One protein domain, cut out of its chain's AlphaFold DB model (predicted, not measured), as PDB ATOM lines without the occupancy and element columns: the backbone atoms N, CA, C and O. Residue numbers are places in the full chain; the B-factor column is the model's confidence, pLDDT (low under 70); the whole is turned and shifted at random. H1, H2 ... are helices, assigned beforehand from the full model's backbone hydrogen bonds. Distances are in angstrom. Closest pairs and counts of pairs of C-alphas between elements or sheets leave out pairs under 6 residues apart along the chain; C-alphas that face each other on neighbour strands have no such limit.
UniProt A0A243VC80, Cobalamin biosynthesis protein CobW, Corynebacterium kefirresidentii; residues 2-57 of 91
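What this domain is: This is residues 2 to 57 of the 91 residues of the protein "Cobalamin biosynthesis protein CobW" of Corynebacterium kefirresidentii (UniProt A0A243VC80). There is little regular structure here: two short helices, set apart from each other, in a chain that is mostly loop. A long link of 15 residues, 11 to 25, joins H1 to H2, and a still longer stretch with no named element, residues 33 to 57, follows H2 to the last printed residue. The printed part has 56 residues, with H1 then H2 along it and no named strand; the class is all helix, with 16 residues in named elements. It is only just compact, close to loose, with a radius of gyration of the C-alphas of 12.1 A, and spans 34 by 29 by 17 A.

How they stand to each other: H1, residues 2 to 10, and H2, residues 26 to 32, are apart, with no C-alpha of the one within 8 A of the other. In both helices every O i to N i+4 pair is within hydrogen-bond range.

Where its parts are: H1 begins at C-alpha 2 (-15.422, 43.667, -5.990) and is 12.4 A long from first to last C-alpha. H2 measures 10.4 A and ends at C-alpha 32 (-22.512, 44.349, -15.495). Residues 33 to 57 hold no named element.

The domain as a whole: The C-alphas of Gly 41 and Val 57, the two farthest apart, are 35.5 A apart. The link from H1 to H2, 15 residues, is long. The printed part has no cut. Its mean pLDDT is 85.8; residues 22 to 24 are under 70.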
ATOM      1  N   GLN A   2     -15.657  43.532  -7.442       80.62
ATOM      2  CA  GLN A   2     -15.422  43.667  -5.990       80.62
ATOM      3  C   GLN A   2     -14.968  45.072  -5.547       80.62
ATOM      4  O   GLN A   2     -15.306  45.531  -4.464       80.62
ATOM      5  N   GLU A   3     -14.222  45.788  -6.395       88.31
ATOM      6  CA  GLU A   3     -13.807  47.159  -6.088       88.31
ATOM      7  C   GLU A   3     -14.986  48.145  -6.020       88.31
ATOM      8  O   GLU A   3     -14.972  49.050  -5.192       88.31
ATOM      9  N   VAL A   4     -16.027  47.951  -6.838       89.50
ATOM     10  CA  VAL A   4     -17.240  48.781  -6.795       89.50
ATOM     11  C   VAL A   4     -17.963  48.570  -5.466       89.50
ATOM     12  O   VAL A   4     -18.280  49.547  -4.797       89.50
ATOM     13  N   GLU A   5     -18.145  47.316  -5.042       88.19
ATOM     14  CA  GLU A   5     -18.750  46.980  -3.743       88.19
ATOM     15  C   GLU A   5     -17.963  47.613  -2.591       88.19
ATOM     16  O   GLU A   5     -18.526  48.332  -1.769       88.19
ATOM     17  N   ARG A   6     -16.634  47.452  -2.598       90.38
ATOM     18  CA  ARG A   6     -15.742  48.033  -1.588       90.38
ATOM     19  C   ARG A   6     -15.853  49.558  -1.508       90.38
ATOM     20  O   ARG A   6     -15.785  50.127  -0.416       90.38
ATOM     21  N   LEU A   7     -15.972  50.238  -2.650       92.12
ATOM     22  CA  LEU A   7     -16.122  51.695  -2.714       92.12
ATOM     23  C   LEU A   7     -17.485  52.149  -2.180       92.12
ATOM     24  O   LEU A   7     -17.535  53.125  -1.432       92.12
ATOM     25  N   VAL A   8     -18.558  51.426  -2.508       90.25
ATOM     26  CA  VAL A   8     -19.906  51.703  -1.994       90.25
ATOM     27  C   VAL A   8     -19.969  51.486  -0.478       90.25
ATOM     28  O   VAL A   8     -20.451  52.362   0.237       90.25
ATOM     29  N   GLU A   9     -19.414  50.385   0.039       90.06
ATOM     30  CA  GLU A   9     -19.364  50.088   1.482       90.06
ATOM     31  C   GLU A   9     -18.578  51.131   2.282       90.06
ATOM     32  O   GLU A   9     -18.946  51.479   3.406       90.06
ATOM     33  N   LYS A  10     -17.489  51.656   1.707       94.44
ATOM     34  CA  LYS A  10     -16.693  52.720   2.330       94.44
ATOM     35  C   LYS A  10     -17.480  54.034   2.461       94.44
ATOM     36  O   LYS A  10     -17.167  54.837   3.345       94.44
ATOM     37  N   GLY A  11     -18.480  54.250   1.606       89.88
ATOM     38  CA  GLY A  11     -19.305  55.453   1.571       89.88
ATOM     39  C   GLY A  11     -18.552  56.714   1.126       89.88
ATOM     40  O   GLY A  11     -17.414  56.662   0.658       89.88
ATOM     41  N   ASN A  12     -19.196  57.873   1.308       94.00
ATOM     42  CA  ASN A  12     -18.710  59.208   0.914       94.00
ATOM     43  C   ASN A  12     -18.537  59.430  -0.599       94.00
ATOM     44  O   ASN A  12     -17.789  60.320  -1.005       94.00
ATOM     45  N   ILE A  13     -19.213  58.634  -1.425       93.31
ATOM     46  CA  ILE A  13     -19.290  58.832  -2.871       93.31
ATOM     47  C   ILE A  13     -20.748  58.748  -3.313       93.31
ATOM     48  O   ILE A  13     -21.484  57.881  -2.853       93.31
ATOM     49  N   ASP A  14     -21.144  59.644  -4.213       92.50
ATOM     50  CA  ASP A  14     -22.487  59.648  -4.805       92.50
ATOM     51  C   ASP A  14     -22.483  59.066  -6.229       92.50
ATOM     52  O   ASP A  14     -23.500  58.573  -6.705       92.50
ATOM     53  N   TYR A  15     -21.331  59.112  -6.911       94.50
ATOM     54  CA  TYR A  15     -21.168  58.701  -8.306       94.50
ATOM     55  C   TYR A  15     -19.828  57.997  -8.536       94.50
ATOM     56  O   TYR A  15     -18.811  58.343  -7.933       94.50
ATOM     57  N   ILE A  16     -19.831  57.042  -9.468       92.56
ATOM     58  CA  ILE A  16     -18.639  56.372  -9.992       92.56
ATOM     59  C   ILE A  16     -18.569  56.671 -11.489       92.56
ATOM     60  O   ILE A  16     -19.538  56.449 -12.210       92.56
ATOM     61  N   VAL A  17     -17.419  57.162 -11.949       92.56
ATOM     62  CA  VAL A  17     -17.125  57.325 -13.377       92.56
ATOM     63  C   VAL A  17     -16.185  56.203 -13.787       92.56
ATOM     64  O   VAL A  17     -15.113  56.050 -13.202       92.56
ATOM     65  N   ILE A  18     -16.604  55.412 -14.771       89.44
ATOM     66  CA  ILE A  18     -15.795  54.333 -15.336       89.44
ATOM     67  C   ILE A  18     -15.310  54.794 -16.701       89.44
ATOM     68  O   ILE A  18     -16.106  54.967 -17.621       89.44
ATOM     69  N   GLU A  19     -14.002  54.986 -16.815       88.62
ATOM     70  CA  GLU A  19     -13.335  55.148 -18.099       88.62
ATOM     71  C   GLU A  19     -12.978  53.757 -18.617       88.62
ATOM     72  O   GLU A  19     -12.164  53.037 -18.032       88.62
ATOM     73  N   SER A  20     -13.644  53.353 -19.692       75.06
ATOM     74  CA  SER A  20     -13.271  52.162 -20.434       75.06
ATOM     75  C   SER A  20     -12.009  52.501 -21.243       75.06
ATOM     76  O   SER A  20     -11.853  53.625 -21.720       75.06
ATOM     77  N   THR A  21     -11.053  51.575 -21.369       71.69
ATOM     78  CA  THR A  21      -9.886  51.819 -22.235       71.69
ATOM     79  C   THR A  21     -10.374  52.091 -23.662       71.69
ATOM     80  O   THR A  21     -11.408  51.552 -24.056       71.69
ATOM     81  N   GLY A  22      -9.649  52.891 -24.454       64.94
ATOM     82  CA  GLY A  22     -10.102  53.348 -25.783       64.94
ATOM     83  C   GLY A  22     -10.439  52.253 -26.811       64.94
ATOM     84  O   GLY A  22     -10.911  52.571 -27.890       64.94
ATOM     85  N   ILE A  23     -10.211  50.979 -26.476       66.81
ATOM     86  CA  ILE A  23     -10.438  49.793 -27.316       66.81
ATOM     87  C   ILE A  23     -11.561  48.896 -26.752       66.81
ATOM     88  O   ILE A  23     -11.982  47.921 -27.378       66.81
ATOM     89  N   SER A  24     -12.018  49.178 -25.532       68.75
ATOM     90  CA  SER A  24     -12.998  48.355 -24.826       68.75
ATOM     91  C   SER A  24     -14.427  48.737 -25.194       68.75
ATOM     92  O   SER A  24     -14.789  49.912 -25.242       68.75
ATOM     93  N   GLU A  25     -15.249  47.719 -25.434       78.75
ATOM     94  CA  GLU A  25     -16.650  47.908 -25.782       78.75
ATOM     95  C   GLU A  25     -17.458  48.382 -24.557       78.75
ATOM     96  O   GLU A  25     -17.363  47.785 -23.478       78.75
ATOM     97  N   PRO A  26     -18.303  49.420 -24.695       83.88
ATOM     98  CA  PRO A  26     -19.087  49.944 -23.577       83.88
ATOM     99  C   PRO A  26     -20.219  48.997 -23.140       83.88
ATOM    100  O   PRO A  26     -20.665  49.050 -21.993       83.88
ATOM    101  N   VAL A  27     -20.686  48.110 -24.028       87.06
ATOM    102  CA  VAL A  27     -21.842  47.234 -23.772       87.06
ATOM    103  C   VAL A  27     -21.578  46.213 -22.653       87.06
ATOM    104  O   VAL A  27     -22.373  46.195 -21.709       87.06
ATOM    105  N   PRO A  28     -20.492  45.411 -22.669       86.06
ATOM    106  CA  PRO A  28     -20.185  44.492 -21.566       86.06
ATOM    107  C   PRO A  28     -20.063  45.190 -20.205       86.06
ATOM    108  O   PRO A  28     -20.522  44.673 -19.181       86.06
ATOM    109  N   VAL A  29     -19.496  46.401 -20.186       86.75
ATOM    110  CA  VAL A  29     -19.404  47.206 -18.962       86.75
ATOM    111  C   VAL A  29     -20.807  47.552 -18.469       86.75
ATOM    112  O   VAL A  29     -21.142  47.230 -17.332       86.75
ATOM    113  N   ALA A  30     -21.662  48.116 -19.324       89.38
ATOM    114  CA  ALA A  30     -23.037  48.478 -18.979       89.38
ATOM    115  C   ALA A  30     -23.889  47.284 -18.517       89.38
ATOM    116  O   ALA A  30     -24.682  47.408 -17.578       89.38
ATOM    117  N   GLN A  31     -23.713  46.117 -19.141       87.81
ATOM    118  CA  GLN A  31     -24.418  44.884 -18.777       87.81
ATOM    119  C   GLN A  31     -24.138  44.465 -17.336       87.81
ATOM    120  O   GLN A  31     -25.056  44.035 -16.640       87.81
ATOM    121  N   THR A  32     -22.913  44.686 -16.863       86.69
ATOM    122  CA  THR A  32     -22.512  44.349 -15.495       86.69
ATOM    123  C   THR A  32     -23.262  45.165 -14.431       86.69
ATOM    124  O   THR A  32     -23.385  44.742 -13.286       86.69
ATOM    125  N   PHE A  33     -23.794  46.333 -14.805       89.75
ATOM    126  CA  PHE A  33     -24.613  47.198 -13.944       89.75
ATOM    127  C   PHE A  33     -26.120  47.046 -14.188       89.75
ATOM    128  O   PHE A  33     -26.913  47.741 -13.554       89.75
ATOM    129  N   SER A  34     -26.521  46.183 -15.126       87.50
ATOM    130  CA  SER A  34     -27.916  46.040 -15.567       87.50
ATOM    131  C   SER A  34     -28.520  44.671 -15.256       87.50
ATOM    132  O   SER A  34     -29.743  44.552 -15.216       87.50
ATOM    133  N   TYR A  35     -27.695  43.645 -15.036       82.69
ATOM    134  CA  TYR A  35     -28.139  42.279 -14.761       82.69
ATOM    135  C   TYR A  35     -27.331  41.652 -13.624       82.69
ATOM    136  O   TYR A  35     -26.222  42.083 -13.321       82.69
ATOM    137  N   ILE A  36     -27.905  40.614 -13.020       81.19
ATOM    138  CA  ILE A  36     -27.241  39.797 -12.006       81.19
ATOM    139  C   ILE A  36     -26.293  38.832 -12.714       81.19
ATOM    140  O   ILE A  36     -26.713  38.094 -13.608       81.19
ATOM    141  N   ASP A  37     -25.030  38.807 -12.293       74.25
ATOM    142  CA  ASP A  37     -24.081  37.795 -12.744       74.25
ATOM    143  C   ASP A  37     -24.128  36.592 -11.792       74.25
ATOM    144  O   ASP A  37     -23.445  36.549 -10.764       74.25
ATOM    145  N   GLU A  38     -24.965  35.606 -12.126       75.38
ATOM    146  CA  GLU A  38     -25.122  34.375 -11.339       75.38
ATOM    147  C   GLU A  38     -23.833  33.535 -11.276       75.38
ATOM    148  O   GLU A  38     -23.640  32.788 -10.316       75.38
ATOM    149  N   ALA A  39     -22.939  33.651 -12.265       74.75
ATOM    150  CA  ALA A  39     -21.697  32.881 -12.321       74.75
ATOM    151  C   ALA A  39     -20.622  33.457 -11.389       74.75
ATOM    152  O   ALA A  39     -19.875  32.701 -10.764       74.75
ATOM    153  N   LEU A  40     -20.551  34.785 -11.283       71.19
ATOM    154  CA  LEU A  40     -19.646  35.483 -10.368       71.19
ATOM    155  C   LEU A  40     -20.252  35.694  -8.975       71.19
ATOM    156  O   LEU A  40     -19.510  35.980  -8.035       71.19
ATOM    157  N   GLY A  41     -21.570  35.531  -8.829       74.75
ATOM    158  CA  GLY A  41     -22.292  35.742  -7.573       74.75
ATOM    159  C   GLY A  41     -22.333  37.210  -7.144       74.75
ATOM    160  O   GLY A  41     -22.427  37.488  -5.951       74.75
ATOM    161  N   ILE A  42     -22.220  38.136  -8.100       76.69
ATOM    162  CA  ILE A  42     -22.162  39.579  -7.855       76.69
ATOM    163  C   ILE A  42     -23.453  40.216  -8.373       76.69
ATOM    164  O   ILE A  42     -23.813  40.049  -9.539       76.69
ATOM    165  N   ASP A  43     -24.124  40.982  -7.509       86.56
ATOM    166  CA  ASP A  43     -25.328  41.749  -7.845       86.56
ATOM    167  C   ASP A  43     -25.129  43.242  -7.554       86.56
ATOM    168  O   ASP A  43     -25.504  43.766  -6.500       86.56
ATOM    169  N   LEU A  44     -24.561  43.945  -8.535       88.25
ATOM    170  CA  LEU A  44     -24.378  45.393  -8.463       88.25
ATOM    171  C   LEU A  44     -25.704  46.162  -8.541       88.25
ATOM    172  O   LEU A  44     -25.780  47.280  -8.034       88.25
ATOM    173  N   THR A  45     -26.761  45.572  -9.109       88.56
ATOM    174  CA  THR A  45     -28.057  46.250  -9.298       88.56
ATOM    175  C   THR A  45     -28.746  46.588  -7.973       88.56
ATOM    176  O   THR A  45     -29.564  47.507  -7.905       88.56
ATOM    177  N   SER A  46     -28.378  45.879  -6.902       88.19
ATOM    178  CA  SER A  46     -28.874  46.106  -5.545       88.19
ATOM    179  C   SER A  46     -28.268  47.335  -4.848       88.19
ATOM    180  O   SER A  46     -28.880  47.872  -3.922       88.19
ATOM    181  N   ILE A  47     -27.090  47.798  -5.287       89.62
ATOM    182  CA  ILE A  47     -26.302  48.836  -4.598       89.62
ATOM    183  C   ILE A  47     -25.929  50.030  -5.482       89.62
ATOM    184  O   ILE A  47     -25.594  51.093  -4.961       89.62
ATOM    185  N   CYS A  48     -25.981  49.892  -6.805       90.31
ATOM    186  CA  CYS A  48     -25.726  50.976  -7.742       90.31
ATOM    187  C   CYS A  48     -26.591  50.843  -9.002       90.31
ATOM    188  O   CYS A  48     -27.174  49.801  -9.293       90.31
ATOM    189  N   LYS A  49     -26.705  51.942  -9.749       91.06
ATOM    190  CA  LYS A  49     -27.498  52.021 -10.976       91.06
ATOM    191  C   LYS A  49     -26.664  52.663 -12.077       91.06
ATOM    192  O   LYS A  49     -26.031  53.690 -11.839       91.06
ATOM    193  N   LEU A  50     -26.721  52.104 -13.287       93.38
ATOM    194  CA  LEU A  50     -26.207  52.772 -14.479       93.38
ATOM    195  C   LEU A  50     -27.044  54.027 -14.771       93.38
ATOM    196  O   LEU A  50     -28.231  53.934 -15.087       93.38
ATOM    197  N   ASP A  51     -26.425  55.196 -14.625       94.25
ATOM    198  CA  ASP A  51     -27.087  56.483 -14.840       94.25
ATOM    199  C   ASP A  51     -27.005  56.930 -16.304       94.25
ATOM    200  O   ASP A  51     -28.030  57.123 -16.954       94.25
ATOM    201  N   THR A  52     -25.784  57.042 -16.834       93.06
ATOM    202  CA  THR A  52     -25.519  57.593 -18.165       93.06
ATOM    203  C   THR A  52     -24.340  56.872 -18.823       93.06
ATOM    204  O   THR A  52     -23.357  56.551 -18.157       93.06
ATOM    205  N   MET A  53     -24.420  56.659 -20.143       92.38
ATOM    206  CA  MET A  53     -23.267  56.320 -20.985       92.38
ATOM    207  C   MET A  53     -22.868  57.537 -21.816       92.38
ATOM    208  O   MET A  53     -23.730  58.187 -22.411       92.38
ATOM    209  N   VAL A  54     -21.573  57.844 -21.848       91.56
ATOM    210  CA  VAL A  54     -21.031  59.015 -22.545       91.56
ATOM    211  C   VAL A  54     -20.006  58.560 -23.574       91.56
ATOM    212  O   VAL A  54     -19.068  57.847 -23.231       91.56
ATOM    213  N   THR A  55     -20.163  59.030 -24.810       87.81
ATOM    214  CA  THR A  55     -19.178  58.866 -25.886       87.81
ATOM    215  C   THR A  55     -18.561  60.223 -26.200       87.81
ATOM    216  O   THR A  55     -19.280  61.206 -26.392       87.81
ATOM    217  N   VAL A  56     -17.231  60.287 -26.252       88.19
ATOM    218  CA  VAL A  56     -16.483  61.499 -26.610       88.19
ATOM    219  C   VAL A  56     -15.939  61.335 -28.024       88.19
ATOM    220  O   VAL A  56     -15.262  60.354 -28.308       88.19
ATOM    221  N   VAL A  57     -16.221  62.301 -28.903       87.88
ATOM    222  CA  VAL A  57     -15.828  62.254 -30.320       87.88
ATOM    223  C   VAL A  57     -14.953  63.459 -30.668       87.88
ATOM    224  O   VAL A  57     -15.351  64.605 -30.441       87.88
TER     225      VAL A  57